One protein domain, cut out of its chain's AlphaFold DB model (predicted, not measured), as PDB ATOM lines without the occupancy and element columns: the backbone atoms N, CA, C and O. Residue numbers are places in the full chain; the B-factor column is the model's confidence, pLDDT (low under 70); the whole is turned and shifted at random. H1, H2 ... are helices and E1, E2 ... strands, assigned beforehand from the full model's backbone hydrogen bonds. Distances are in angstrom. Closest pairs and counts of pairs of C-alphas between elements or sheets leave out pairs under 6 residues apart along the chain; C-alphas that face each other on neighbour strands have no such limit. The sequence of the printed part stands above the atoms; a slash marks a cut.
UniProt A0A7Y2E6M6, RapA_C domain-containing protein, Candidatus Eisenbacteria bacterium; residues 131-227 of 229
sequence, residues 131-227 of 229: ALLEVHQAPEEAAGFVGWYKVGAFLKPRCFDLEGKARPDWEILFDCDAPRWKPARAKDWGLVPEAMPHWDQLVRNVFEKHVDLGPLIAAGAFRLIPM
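Overview. This is residues 131 to 227 of the 229 residues of the protein "RapA_C domain-containing protein" of Candidatus Eisenbacteria bacterium (UniProt A0A7Y2E6M6). A strongly twisted sheet of five strands curls like part of a barrel, with the short helix H1 packed by its edge strand E3 and the longest helix, H3, grazing the sheet near E2. At one end of the long axis the link between H2 and H3 sticks out with residues 192 to 198, and at the other the hairpin of E2 and E3 reaches away from the middle. The printed part has 97 residues with three named helices and five named strands, in the order E1, E2, E3, H1, E4, H2, H3, E5. The sheet is mixed, in the order E3, E2, E5, E1, E4, and the class is mixed, helices and strands. The whole is compact, with a radius of gyration of the C-alphas of 13.1 A and spans of 40 by 31 by 19 A.

Along the chain. E1, residues 131 to 138, begins at C-alpha 131 (-2.564, -28.640, 32.266) and is 18.1 A long. E2, residues 142 to 151, is 26.8 A long, and E3, residues 154 to 161, is 23.1 A. H1 is residues 168 to 171, E4 residues 181 to 183 and H2 residues 186 to 189. H3, residues 199 to 208, is 14.2 A long and begins at C-alpha 199 (-14.115, -21.745, 28.355). E5, residues 216 to 226, is 28.0 A long and ends at C-alpha 226 (0.085, -14.593, 46.384).

Arrangement. E1 is parallel to E5, at 38 degrees, with N 133 and O 221 2.8 A apart. On its other side E1 is antiparallel to the edge strand E4, at 145 degrees, with N 134 and O 182 2.8 A apart. E2 is antiparallel to E5, at 150 degrees, with N 146 and O 220 2.8 A apart. E2 and the edge strand E3 form a hairpin, antiparallel at 153 degrees, with N 147 and O 158 2.8 A apart. H1 is on the sheet at a height over the sheet of 6.0 A, over none of its strands; the closest C-alphas of H1 and E3, those of Glu 171 and Cys 159, are 5.7 A apart. H2 only grazes the sheet with residues 186 to 189; its closest C-alpha to E1 is that of Ala 186, 7.3 A from that of Leu 132. H3 only grazes the sheet with residues 203 to 207; the closest C-alphas of H3 and E2, those of Phe 207 and Gly 147, are 7.8 A apart. H1 is apart from H2 and from H3. In H3 every O i to N i+4 pair is within hydrogen-bond range; H1 and H2 are too short for such a pair.

Size, cuts and confidence. The two C-alphas farthest apart, those of Ala 153 and Glu 194, are 40.9 A apart. The printed part has no cut, and no link is long. The mean pLDDT of the printed part is 85.7; residues 176 to 179 and 191 to 197 are under 70.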
ATOM      1  N   ALA A 131      -2.581 -28.698  30.808       89.56
ATOM      2  CA  ALA A 131      -2.564 -28.640  32.266       89.56
ATOM      3  C   ALA A 131      -3.481 -27.554  32.851       89.56
ATOM      4  O   ALA A 131      -3.779 -26.533  32.231       89.56
ATOM      5  N   LEU A 132      -3.892 -27.763  34.100       91.25
ATOM      6  CA  LEU A 132      -4.485 -26.733  34.950       91.25
ATOM      7  C   LEU A 132      -3.601 -26.582  36.188       91.25
ATOM      8  O   LEU A 132      -3.294 -27.584  36.835       91.25
ATOM      9  N   LEU A 133      -3.166 -25.362  36.500       92.25
ATOM     10  CA  LEU A 133      -2.055 -25.115  37.424       92.25
ATOM     11  C   LEU A 133      -2.376 -24.068  38.498       92.25
ATOM     12  O   LEU A 133      -3.042 -23.071  38.256       92.25
ATOM     13  N   GLU A 134      -1.831 -24.236  39.692       92.31
ATOM     14  CA  GLU A 134      -1.806 -23.205  40.732       92.31
ATOM     15  C   GLU A 134      -0.375 -22.765  40.951       92.31
ATOM     16  O   GLU A 134       0.439 -23.566  41.397       92.31
ATOM     17  N   VAL A 135      -0.063 -21.511  40.646       91.62
ATOM     18  CA  VAL A 135       1.255 -20.920  40.858       91.62
ATOM     19  C   VAL A 135       1.243 -20.222  42.209       91.62
ATOM     20  O   VAL A 135       0.585 -19.198  42.388       91.62
ATOM     21  N   HIS A 136       1.960 -20.776  43.176       89.50
ATOM     22  CA  HIS A 136       2.048 -20.204  44.514       89.50
ATOM     23  C   HIS A 136       3.177 -19.180  44.617       89.50
ATOM     24  O   HIS A 136       4.142 -19.213  43.854       89.50
ATOM     25  N   GLN A 137       3.088 -18.311  45.629       86.50
ATOM     26  CA  GLN A 137       4.072 -17.252  45.877       86.50
ATOM     27  C   GLN A 137       4.218 -16.312  44.672       86.50
ATOM     28  O   GLN A 137       5.314 -15.837  44.361       86.50
ATOM     29  N   ALA A 138       3.106 -16.087  43.975       87.19
ATOM     30  CA  ALA A 138       3.046 -15.154  42.871       87.19
ATOM     31  C   ALA A 138       3.066 -13.701  43.391       87.19
ATOM     32  O   ALA A 138       2.655 -13.448  44.527       87.19
ATOM     33  N   PRO A 139       3.547 -12.736  42.589       85.69
ATOM     34  CA  PRO A 139       3.588 -11.330  42.993       85.69
ATOM     35  C   PRO A 139       2.190 -10.712  43.145       85.69
ATOM     36  O   PRO A 139       2.020  -9.744  43.882       85.69
ATOM     37  N   GLU A 140       1.194 -11.278  42.465       89.62
ATOM     38  CA  GLU A 140      -0.186 -10.806  42.448       89.62
ATOM     39  C   GLU A 140      -1.174 -11.977  42.402       89.62
ATOM     40  O   GLU A 140      -0.795 -13.114  42.120       89.62
ATOM     41  N   GLU A 141      -2.442 -11.687  42.691       91.75
ATOM     42  CA  GLU A 141      -3.556 -12.607  42.467       91.75
ATOM     43  C   GLU A 141      -4.137 -12.360  41.073       91.75
ATOM     44  O   GLU A 141      -4.590 -11.255  40.773       91.75
ATOM     45  N   ALA A 142      -4.087 -13.372  40.208       92.44
ATOM     46  CA  ALA A 142      -4.557 -13.290  38.826       92.44
ATOM     47  C   ALA A 142      -4.792 -14.688  38.235       92.44
ATOM     48  O   ALA A 142      -4.480 -15.701  38.859       92.44
ATOM     49  N   ALA A 143      -5.314 -14.754  37.013       92.12
ATOM     50  CA  ALA A 143      -5.433 -15.988  36.247       92.12
ATOM     51  C   ALA A 143      -5.103 -15.740  34.773       92.12
ATOM     52  O   ALA A 143      -5.210 -14.613  34.283       92.12
ATOM     53  N   GLY A 144      -4.697 -16.794  34.075       93.69
ATOM     54  CA  GLY A 144      -4.291 -16.691  32.685       93.69
ATOM     55  C   GLY A 144      -3.971 -18.028  32.039       93.69
ATOM     56  O   GLY A 144      -4.266 -19.102  32.573       93.69
ATOM     57  N   PHE A 145      -3.345 -17.934  30.875       95.00
ATOM     58  CA  PHE A 145      -2.910 -19.052  30.056       95.00
ATOM     59  C   PHE A 145      -1.405 -19.002  29.846       95.00
ATOM     60  O   PHE A 145      -0.829 -17.932  29.683       95.00
ATOM     61  N   VAL A 146      -0.767 -20.162  29.818       94.88
ATOM     62  CA  VAL A 146       0.633 -20.335  29.440       94.88
ATOM     63  C   VAL A 146       0.700 -21.301  28.266       94.88
ATOM     64  O   VAL A 146       0.050 -22.341  28.281       94.88
ATOM     65  N   GLY A 147       1.463 -20.960  27.235       94.50
ATOM     66  CA  GLY A 147       1.840 -21.877  26.164       94.50
ATOM     67  C   GLY A 147       3.343 -22.106  26.176       94.50
ATOM     68  O   GLY A 147       4.105 -21.151  26.309       94.50
ATOM     69  N   TRP A 148       3.777 -23.350  26.019       92.50
ATOM     70  CA  TRP A 148       5.178 -23.693  25.796       92.50
ATOM     71  C   TRP A 148       5.417 -23.865  24.307       92.50
ATOM     72  O   TRP A 148       4.921 -24.804  23.684       92.50
ATOM     73  N   TYR A 149       6.186 -22.940  23.744       91.62
ATOM     74  CA  TYR A 149       6.480 -22.888  22.320       91.62
ATOM     75  C   TYR A 149       7.891 -23.383  22.044       91.62
ATOM     76  O   TYR A 149       8.839 -23.041  22.760       91.62
ATOM     77  N   LYS A 150       8.049 -24.166  20.977       87.75
ATOM     78  CA  LYS A 150       9.355 -24.653  20.538       87.75
ATOM     79  C   LYS A 150      10.134 -23.539  19.843       87.75
ATOM     80  O   LYS A 150       9.748 -23.069  18.775       87.75
ATOM     81  N   VAL A 151      11.275 -23.167  20.420       85.50
ATOM     82  CA  VAL A 151      12.218 -22.188  19.865       85.50
ATOM     83  C   VAL A 151      13.590 -22.849  19.744       85.50
ATOM     84  O   VAL A 151      14.386 -22.878  20.685       85.50
ATOM     85  N   GLY A 152      13.864 -23.423  18.570       83.06
ATOM     86  CA  GLY A 152      15.051 -24.249  18.350       83.06
ATOM     87  C   GLY A 152      15.000 -25.533  19.186       83.06
ATOM     88  O   GLY A 152      14.077 -26.333  19.031       83.06
ATOM     89  N   ALA A 153      15.993 -25.720  20.059       75.38
ATOM     90  CA  ALA A 153      16.086 -26.857  20.980       75.38
ATOM     91  C   ALA A 153      15.430 -26.601  22.351       75.38
ATOM     92  O   ALA A 153      15.434 -27.486  23.201       75.38
ATOM     93  N   PHE A 154      14.886 -25.403  22.580       78.75
ATOM     94  CA  PHE A 154      14.342 -24.998  23.873       78.75
ATOM     95  C   PHE A 154      12.832 -24.801  23.803       78.75
ATOM     96  O   PHE A 154      12.285 -24.435  22.758       78.75
ATOM     97  N   LEU A 155      12.172 -24.989  24.942       84.19
ATOM     98  CA  LEU A 155      10.792 -24.571  25.144       84.19
ATOM     99  C   LEU A 155      10.796 -23.206  25.817       84.19
ATOM    100  O   LEU A 155      11.505 -23.000  26.799       84.19
ATOM    101  N   LYS A 156      10.013 -22.271  25.282       90.38
ATOM    102  CA  LYS A 156       9.815 -20.957  25.892       90.38
ATOM    103  C   LYS A 156       8.369 -20.807  26.348       90.38
ATOM    104  O   LYS A 156       7.477 -20.955  25.506       90.38
ATOM    105  N   PRO A 157       8.123 -20.505  27.634       93.19
ATOM    106  CA  PRO A 157       6.786 -20.177  28.090       93.19
ATOM    107  C   PRO A 157       6.374 -18.809  27.540       93.19
ATOM    108  O   PRO A 157       7.170 -17.873  27.486       93.19
ATOM    109  N   ARG A 158       5.111 -18.694  27.143       95.00
ATOM    110  CA  ARG A 158       4.444 -17.449  26.762       95.00
ATOM    111  C   ARG A 158       3.155 -17.358  27.538       95.00
ATOM    112  O   ARG A 158       2.324 -18.257  27.449       95.00
ATOM    113  N   CYS A 159       3.030 -16.308  28.336       95.44
ATOM    114  CA  CYS A 159       1.890 -16.132  29.220       95.44
ATOM    115  C   CYS A 159       0.929 -15.085  28.669       95.44
ATOM    116  O   CYS A 159       1.344 -14.086  28.077       95.44
ATOM    117  N   PHE A 160      -0.355 -15.305  28.912       95.25
ATOM    118  CA  PHE A 160      -1.455 -14.452  28.495       95.25
ATOM    119  C   PHE A 160      -2.441 -14.305  29.653       95.25
ATOM    120  O   PHE A 160      -2.635 -15.250  30.416       95.25
ATOM    121  N   ASP A 161      -3.067 -13.141  29.794       92.88
ATOM    122  CA  ASP A 161      -4.233 -12.997  30.672       92.88
ATOM    123  C   ASP A 161      -5.482 -13.663  30.068       92.88
ATOM    124  O   ASP A 161      -5.439 -14.244  28.977       92.88
ATOM    125  N   LEU A 162      -6.599 -13.629  30.801       89.25
ATOM    126  CA  LEU A 162      -7.851 -14.244  30.353       89.25
ATOM    127  C   LEU A 162      -8.419 -13.567  29.096       89.25
ATOM    128  O   LEU A 162      -9.134 -14.207  28.332       89.25
ATOM    129  N   GLU A 163      -8.068 -12.309  28.837       87.62
ATOM    130  CA  GLU A 163      -8.426 -11.572  27.626       87.62
ATOM    131  C   GLU A 163      -7.524 -11.918  26.421       87.62
ATOM    132  O   GLU A 163      -7.808 -11.518  25.284       87.62
ATOM    133  N   GLY A 164      -6.452 -12.684  26.645       89.31
ATOM    134  CA  GLY A 164      -5.494 -13.114  25.626       89.31
ATOM    135  C   GLY A 164      -4.377 -12.112  25.340       89.31
ATOM    136  O   GLY A 164      -3.670 -12.249  24.336       89.31
ATOM    137  N   LYS A 165      -4.210 -11.092  26.184       92.88
ATOM    138  CA  LYS A 165      -3.114 -10.130  26.086       92.88
ATOM    139  C   LYS A 165      -1.854 -10.731  26.708       92.88
ATOM    140  O   LYS A 165      -1.889 -11.336  27.774       92.88
ATOM    141  N   ALA A 166      -0.724 -10.544  26.030       94.31
ATOM    142  CA  ALA A 166       0.564 -11.071  26.468       94.31
ATOM    143  C   ALA A 166       1.006 -10.485  27.823       94.31
ATOM    144  O   ALA A 166       0.931  -9.272  28.048       94.31
ATOM    145  N   ARG A 167       1.513 -11.364  28.689       94.50
ATOM    146  CA  ARG A 167       2.014 -11.095  30.043       94.50
ATOM    147  C   ARG A 167       3.441 -11.629  30.197       94.50
ATOM    148  O   ARG A 167       3.655 -12.646  30.857       94.50
ATOM    149  N   PRO A 168       4.439 -10.975  29.572       93.12
ATOM    150  CA  PRO A 168       5.831 -11.426  29.638       93.12
ATOM    151  C   PRO A 168       6.387 -11.419  31.070       93.12
ATOM    152  O   PRO A 168       7.288 -12.183  31.398       93.12
ATOM    153  N   ASP A 169       5.821 -10.591  31.948       92.19
ATOM    154  CA  ASP A 169       6.134 -10.534  33.374       92.19
ATOM    155  C   ASP A 169       5.773 -11.821  34.136       92.19
ATOM    156  O   ASP A 169       6.363 -12.099  35.177       92.19
ATOM    157  N   TRP A 170       4.854 -12.635  33.609       93.19
ATOM    158  CA  TRP A 170       4.482 -13.927  34.188       93.19
ATOM    159  C   TRP A 170       5.340 -15.094  33.685       93.19
ATOM    160  O   TRP A 170       5.387 -16.130  34.341       93.19
ATOM    161  N   GLU A 171       6.056 -14.944  32.567       92.25
ATOM    162  CA  GLU A 171       6.855 -16.027  31.967       92.25
ATOM    163  C   GLU A 171       7.939 -16.547  32.924       92.25
ATOM    164  O   GLU A 171       8.170 -17.754  33.000       92.25
ATOM    165  N   ILE A 172       8.521 -15.657  33.738       88.62
ATOM    166  CA  ILE A 172       9.522 -15.986  34.768       88.62
ATOM    167  C   ILE A 172       9.009 -16.999  35.808       88.62
ATOM    168  O   ILE A 172       9.797 -17.688  36.451       88.62
ATOM    169  N   LEU A 173       7.687 -17.113  35.985       88.81
ATOM    170  CA  LEU A 173       7.070 -18.064  36.916       88.81
ATOM    171  C   LEU A 173       7.118 -19.507  36.395       88.81
ATOM    172  O   LEU A 173       6.978 -20.449  37.177       88.81
ATOM    173  N   PHE A 174       7.318 -19.676  35.087       87.94
ATOM    174  CA  PHE A 174       7.384 -20.964  34.397       87.94
ATOM    175  C   PHE A 174       8.785 -21.287  33.869       87.94
ATOM    176  O   PHE A 174       9.037 -22.424  33.486       87.94
ATOM    177  N   ASP A 175       9.690 -20.310  33.892       77.62
ATOM    178  CA  ASP A 175      11.099 -20.429  33.513       77.62
ATOM    179  C   ASP A 175      11.980 -20.615  34.765       77.62
ATOM    180  O   ASP A 175      12.859 -19.806  35.062       77.62
ATOM    181  N   CYS A 176      11.673 -21.623  35.593       62.38
ATOM    182  CA  CYS A 176      12.391 -21.857  36.849       62.38
ATOM    183  C   CYS A 176      12.725 -23.336  37.096       62.38
ATOM    184  O   CYS A 176      11.885 -24.215  36.914       62.38
ATOM    185  N   ASP A 177      13.942 -23.585  37.597       59.28
ATOM    186  CA  ASP A 177      14.451 -24.922  37.959       59.28
ATOM    187  C   ASP A 177      13.655 -25.581  39.101       59.28
ATOM    188  O   ASP A 177      13.662 -26.800  39.261       59.28
ATOM    189  N   ALA A 178      12.967 -24.770  39.910       64.75
ATOM    190  CA  ALA A 178      12.118 -25.209  41.010       64.75
ATOM    191  C   ALA A 178      10.682 -24.711  40.773       64.75
ATOM    192  O   ALA A 178      10.362 -23.574  41.146       64.75
ATOM    193  N   PRO A 179       9.810 -25.531  40.158       69.81
ATOM    194  CA  PRO A 179       8.464 -25.112  39.806       69.81
ATOM    195  C   PRO A 179       7.673 -24.711  41.054       69.81
ATOM    196  O   PRO A 179       7.500 -25.484  41.995       69.81
ATOM    197  N   ARG A 180       7.159 -23.476  41.056       81.44
ATOM    198  CA  ARG A 180       6.259 -22.963  42.110       81.44
ATOM    199  C   ARG A 180       4.799 -23.316  41.860       81.44
ATOM    200  O   ARG A 180       3.909 -22.853  42.576       81.44
ATOM    201  N   TRP A 181       4.558 -24.104  40.822       86.62
ATOM    202  CA  TRP A 181       3.239 -24.483  40.379       86.62
ATOM    203  C   TRP A 181       2.893 -25.912  40.782       86.62
ATOM    204  O   TRP A 181       3.757 -26.779  40.906       86.62
ATOM    205  N   LYS A 182       1.606 -26.155  41.008       86.75
ATOM    206  CA  LYS A 182       1.048 -27.474  41.316       86.75
ATOM    207  C   LYS A 182      -0.144 -27.758  40.411       86.75
ATOM    208  O   LYS A 182      -0.817 -26.809  40.013       86.75
ATOM    209  N   PRO A 183      -0.454 -29.029  40.113       87.25
ATOM    210  CA  PRO A 183      -1.696 -29.369  39.434       87.25
ATOM    211  C   PRO A 183      -2.904 -28.858  40.225       87.25
ATOM    212  O   PRO A 183      -3.032 -29.137  41.420       87.25
ATOM    213  N   ALA A 184      -3.791 -28.134  39.554       87.12
ATOM    214  CA  ALA A 184      -5.055 -27.681  40.111       87.12
ATOM    215  C   ALA A 184      -6.185 -28.637  39.727       87.12
ATOM    216  O   ALA A 184      -6.121 -29.345  38.719       87.12
ATOM    217  N   ARG A 185      -7.276 -28.615  40.494       83.31
ATOM    218  CA  ARG A 185      -8.519 -29.288  40.101       83.31
ATOM    219  C   ARG A 185      -9.494 -28.257  39.555       83.31
ATOM    220  O   ARG A 185      -9.703 -27.224  40.179       83.31
ATOM    221  N   ALA A 186     -10.171 -28.586  38.455       82.12
ATOM    222  CA  ALA A 186     -11.155 -27.700  37.821       82.12
ATOM    223  C   ALA A 186     -12.220 -27.181  38.807       82.12
ATOM    224  O   ALA A 186     -12.570 -26.004  38.794       82.12
ATOM    225  N   LYS A 187     -12.666 -28.035  39.738       78.62
ATOM    226  CA  LYS A 187     -13.614 -27.653  40.795       78.62
ATOM    227  C   LYS A 187     -13.066 -26.580  41.749       78.62
ATOM    228  O   LYS A 187     -13.815 -25.699  42.149       78.62
ATOM    229  N   ASP A 188     -11.774 -26.635  42.082       78.69
ATOM    230  CA  ASP A 188     -11.119 -25.708  43.022       78.69
ATOM    231  C   ASP A 188     -10.887 -24.335  42.366       78.69
ATOM    232  O   ASP A 188     -10.622 -23.335  43.034       78.69
ATOM    233  N   TRP A 189     -11.017 -24.305  41.041       75.62
ATOM    234  CA  TRP A 189     -10.990 -23.140  40.174       75.62
ATOM    235  C   TRP A 189     -12.370 -22.571  39.838       75.62
ATOM    236  O   TRP A 189     -12.453 -21.541  39.178       75.62
ATOM    237  N   GLY A 190     -13.456 -23.248  40.222       71.88
ATOM    238  CA  GLY A 190     -14.795 -22.873  39.770       71.88
ATOM    239  C   GLY A 190     -15.003 -23.041  38.259       71.88
ATOM    240  O   GLY A 190     -15.971 -22.507  37.728       71.88
ATOM    241  N   LEU A 191     -14.144 -23.806  37.570       68.56
ATOM    242  CA  LEU A 191     -14.317 -24.199  36.167       68.56
ATOM    243  C   LEU A 191     -15.361 -25.319  36.066       68.56
ATOM    244  O   LEU A 191     -15.071 -26.446  35.663       68.56
ATOM    245  N   VAL A 192     -16.582 -25.015  36.494       65.06
ATOM    246  CA  VAL A 192     -17.770 -25.815  36.201       65.06
ATOM    247  C   VAL A 192     -18.480 -25.185  34.997       65.06
ATOM    248  O   VAL A 192     -18.480 -23.954  34.891       65.06
ATOM    249  N   PRO A 193     -19.046 -25.977  34.066       61.38
ATOM    250  CA  PRO A 193     -19.652 -25.459  32.834       61.38
ATOM    251  C   PRO A 193     -20.671 -24.333  33.060       61.38
ATOM    252  O   PRO A 193     -20.805 -23.437  32.233       61.38
ATOM    253  N   GLU A 194     -21.360 -24.359  34.200       63.81
ATOM    254  CA  GLU A 194     -22.352 -23.366  34.605       63.81
ATOM    255  C   GLU A 194     -21.733 -22.019  35.018       63.81
ATOM    256  O   GLU A 194     -22.392 -20.987  34.909       63.81
ATOM    257  N   ALA A 195     -20.485 -22.015  35.495       60.91
ATOM    258  CA  ALA A 195     -19.797 -20.831  36.013       60.91
ATOM    259  C   ALA A 195     -18.881 -20.157  34.977       60.91
ATOM    260  O   ALA A 195     -18.698 -18.942  35.033       60.91
ATOM    261  N   MET A 196     -18.338 -20.911  34.015       67.44
ATOM    262  CA  MET A 196     -17.578 -20.367  32.878       67.44
ATOM    263  C   MET A 196     -18.051 -20.985  31.556       67.44
ATOM    264  O   MET A 196     -17.379 -21.860  30.997       67.44
ATOM    265  N   PRO A 197     -19.203 -20.535  31.027       69.50
ATOM    266  CA  PRO A 197     -19.625 -20.919  29.687       69.50
ATOM    267  C   PRO A 197     -18.591 -20.441  28.654       69.50
ATOM    268  O   PRO A 197     -18.028 -19.355  28.781       69.50
ATOM    269  N   HIS A 198     -18.357 -21.247  27.614       81.44
ATOM    270  CA  HIS A 198     -17.422 -20.961  26.510       81.44
ATOM    271  C   HIS A 198     -15.925 -20.928  26.880       81.44
ATOM    272  O   HIS A 198     -15.123 -20.325  26.163       81.44
ATOM    273  N   TRP A 199     -15.525 -21.589  27.971       82.12
ATOM    274  CA  TRP A 199     -14.115 -21.745  28.355       82.12
ATOM    275  C   TRP A 199     -13.237 -22.313  27.226       82.12
ATOM    276  O   TRP A 199     -12.141 -21.824  26.965       82.12
ATOM    277  N   ASP A 200     -13.736 -23.319  26.515       84.25
ATOM    278  CA  ASP A 200     -13.076 -23.930  25.363       84.25
ATOM    279  C   ASP A 200     -12.824 -22.922  24.232       84.25
ATOM    280  O   ASP A 200     -11.745 -22.902  23.636       84.25
ATOM    281  N   GLN A 201     -13.799 -22.054  23.961       85.56
ATOM    282  CA  GLN A 201     -13.680 -21.014  22.948       85.56
ATOM    283  C   GLN A 201     -12.710 -19.913  23.379       85.56
ATOM    284  O   GLN A 201     -11.946 -19.421  22.550       85.56
ATOM    285  N   LEU A 202     -12.691 -19.558  24.667       85.00
ATOM    286  CA  LEU A 202     -11.720 -18.623  25.231       85.00
ATOM    287  C   LEU A 202     -10.290 -19.127  25.006       85.00
ATOM    288  O   LEU A 202      -9.485 -18.422  24.403       85.00
ATOM    289  N   VAL A 203     -10.009 -20.372  25.408       87.62
ATOM    290  CA  VAL A 203      -8.692 -21.011  25.248       87.62
ATOM    291  C   VAL A 203      -8.256 -21.005  23.781       87.62
ATOM    292  O   VAL A 203      -7.154 -20.555  23.466       87.62
ATOM    293  N   ARG A 204      -9.132 -21.450  22.868       88.06
ATOM    294  CA  ARG A 204      -8.845 -21.467  21.422       88.06
ATOM    295  C   ARG A 204      -8.531 -20.073  20.895       88.06
ATOM    296  O   ARG A 204      -7.499 -19.885  20.263       88.06
ATOM    297  N   ASN A 205      -9.366 -19.087  21.221       88.88
ATOM    298  CA  ASN A 205      -9.195 -17.711  20.762       88.88
ATOM    299  C   ASN A 205      -7.878 -17.084  21.234       88.88
ATOM    300  O   ASN A 205      -7.339 -16.230  20.533       88.88
ATOM    301  N   VAL A 206      -7.382 -17.450  22.420       90.75
ATOM    302  CA  VAL A 206      -6.080 -16.974  22.901       90.75
ATOM    303  C   VAL A 206      -4.965 -17.578  22.055       90.75
ATOM    304  O   VAL A 206      -4.225 -16.835  21.420       90.75
ATOM    305  N   PHE A 207      -4.863 -18.904  21.977       90.56
ATOM    306  CA  PHE A 207      -3.733 -19.543  21.295       90.56
ATOM    307  C   PHE A 207      -3.761 -19.379  19.765       90.56
ATOM    308  O   PHE A 207      -2.700 -19.241  19.160       90.56
ATOM    309  N   GLU A 208      -4.939 -19.304  19.134       88.25
ATOM    310  CA  GLU A 208      -5.075 -19.045  17.689       88.25
ATOM    311  C   GLU A 208      -4.558 -17.657  17.281       88.25
ATOM    312  O   GLU A 208      -4.041 -17.489  16.178       88.25
ATOM    313  N   LYS A 209      -4.650 -16.657  18.168       87.31
ATOM    314  CA  LYS A 209      -4.109 -15.311  17.909       87.31
ATOM    315  C   LYS A 209      -2.583 -15.252  17.946       87.31
ATOM    316  O   LYS A 209      -2.030 -14.274  17.455       87.31
ATOM    317  N   HIS A 210      -1.936 -16.269  18.513       86.00
ATOM    318  CA  HIS A 210      -0.497 -16.308  18.793       86.00
ATOM    319  C   HIS A 210       0.196 -17.500  18.111       86.00
ATOM    320  O   HIS A 210       1.175 -18.052  18.616       86.00
ATOM    321  N   VAL A 211      -0.333 -17.935  16.962       83.81
ATOM    322  CA  VAL A 211       0.245 -19.014  16.132       83.81
ATOM    323  C   VAL A 211       1.592 -18.635  15.505       83.81
ATOM    324  O   VAL A 211       2.359 -19.502  15.095       83.81
ATOM    325  N   ASP A 212       1.899 -17.341  15.444       86.62
ATOM    326  CA  ASP A 212       3.154 -16.781  14.941       86.62
ATOM    327  C   ASP A 212       4.344 -17.009  15.889       86.62
ATOM    328  O   ASP A 212       5.495 -16.904  15.467       86.62
ATOM    329  N   LEU A 213       4.091 -17.393  17.145       86.00
ATOM    330  CA  LEU A 213       5.128 -17.668  18.147       86.00
ATOM    331  C   LEU A 213       5.862 -19.003  17.929       86.00
ATOM    332  O   LEU A 213       6.849 -19.282  18.616       86.00
ATOM    333  N   GLY A 214       5.415 -19.806  16.962       87.50
ATOM    334  CA  GLY A 214       6.002 -21.091  16.596       87.50
ATOM    335  C   GLY A 214       5.143 -22.289  17.014       87.50
ATOM    336  O   GLY A 214       3.988 -22.124  17.408       87.50
ATOM    337  N   PRO A 215       5.683 -23.517  16.920       90.44
ATOM    338  CA  PRO A 215       4.951 -24.720  17.295       90.44
ATOM    339  C   PRO A 215       4.642 -24.729  18.796       90.44
ATOM    340  O   PRO A 215       5.562 -24.724  19.619       90.44
ATOM    341  N   LEU A 216       3.355 -24.750  19.137       90.62
ATOM    342  CA  LEU A 216       2.873 -24.960  20.499       90.62
ATOM    343  C   LEU A 216       3.031 -26.441  20.861       90.62
ATOM    344  O   LEU A 216       2.539 -27.302  20.138       90.62
ATOM    345  N   ILE A 217       3.729 -26.720  21.960       89.19
ATOM    346  CA  ILE A 217       4.008 -28.080  22.448       89.19
ATOM    347  C   ILE A 217       3.095 -28.439  23.617       89.19
ATOM    348  O   ILE A 217       2.614 -29.558  23.704       89.19
ATOM    349  N   ALA A 218       2.837 -27.482  24.506       90.06
ATOM    350  CA  ALA A 218       1.920 -27.660  25.621       90.06
ATOM    351  C   ALA A 218       1.219 -26.344  25.954       90.06
ATOM    352  O   ALA A 218       1.760 -25.263  25.718       90.06
ATOM    353  N   ALA A 219       0.036 -26.431  26.543       92.81
ATOM    354  CA  ALA A 219      -0.756 -25.313  27.012       92.81
ATOM    355  C   ALA A 219      -1.255 -25.574  28.434       92.81
ATOM    356  O   ALA A 219      -1.599 -26.689  28.816       92.81
ATOM    357  N   GLY A 220      -1.342 -24.527  29.236       92.62
ATOM    358  CA  GLY A 220      -1.901 -24.601  30.570       92.62
ATOM    359  C   GLY A 220      -2.759 -23.392  30.873       92.62
ATOM    360  O   GLY A 220      -2.462 -22.287  30.432       92.62
ATOM    361  N   ALA A 221      -3.806 -23.590  31.659       93.62
ATOM    362  CA  ALA A 221      -4.428 -22.492  32.384       93.62
ATOM    363  C   ALA A 221      -3.845 -22.458  33.798       93.62
ATOM    364  O   ALA A 221      -3.650 -23.506  34.419       93.62
ATOM    365  N   PHE A 222      -3.546 -21.269  34.310       93.19
ATOM    366  CA  PHE A 222      -3.004 -21.107  35.654       93.19
ATOM    367  C   PHE A 222      -3.688 -20.004  36.472       93.19
ATOM    368  O   PHE A 222      -4.206 -19.030  35.925       93.19
ATOM    369  N   ARG A 223      -3.651 -20.160  37.800       92.62
ATOM    370  CA  ARG A 223      -4.005 -19.122  38.770       92.62
ATOM    371  C   ARG A 223      -2.774 -18.747  39.572       92.62
ATOM    372  O   ARG A 223      -2.016 -19.623  39.985       92.62
ATOM    373  N   LEU A 224      -2.590 -17.459  39.788       92.69
ATOM    374  CA  LEU A 224      -1.548 -16.885  40.613       92.69
ATOM    375  C   LEU A 224      -2.091 -16.708  42.029       92.69
ATOM    376  O   LEU A 224      -3.089 -16.024  42.240       92.69
ATOM    377  N   ILE A 225      -1.441 -17.356  42.991       90.19
ATOM    378  CA  ILE A 225      -1.793 -17.301  44.408       90.19
ATOM    379  C   ILE A 225      -0.666 -16.560  45.138       90.19
ATOM    380  O   ILE A 225       0.448 -17.097  45.242       90.19
ATOM    381  N   PRO A 226      -0.920 -15.343  45.649       87.75
ATOM    382  CA  PRO A 226       0.085 -14.593  46.384       87.75
ATOM    383  C   PRO A 226       0.399 -15.244  47.735       87.75
ATOM    384  O   PRO A 226      -0.337 -16.100  48.233       87.75
ATOM    385  N   MET A 227       1.515 -14.845  48.352       80.62
ATOM    386  CA  MET A 227       1.785 -15.241  49.735       80.62
ATOM    387  C   MET A 227       0.706 -14.672  50.673       80.62
ATOM    388  O   MET A 227       0.298 -13.520  50.490       80.62
TER     389      MET A 227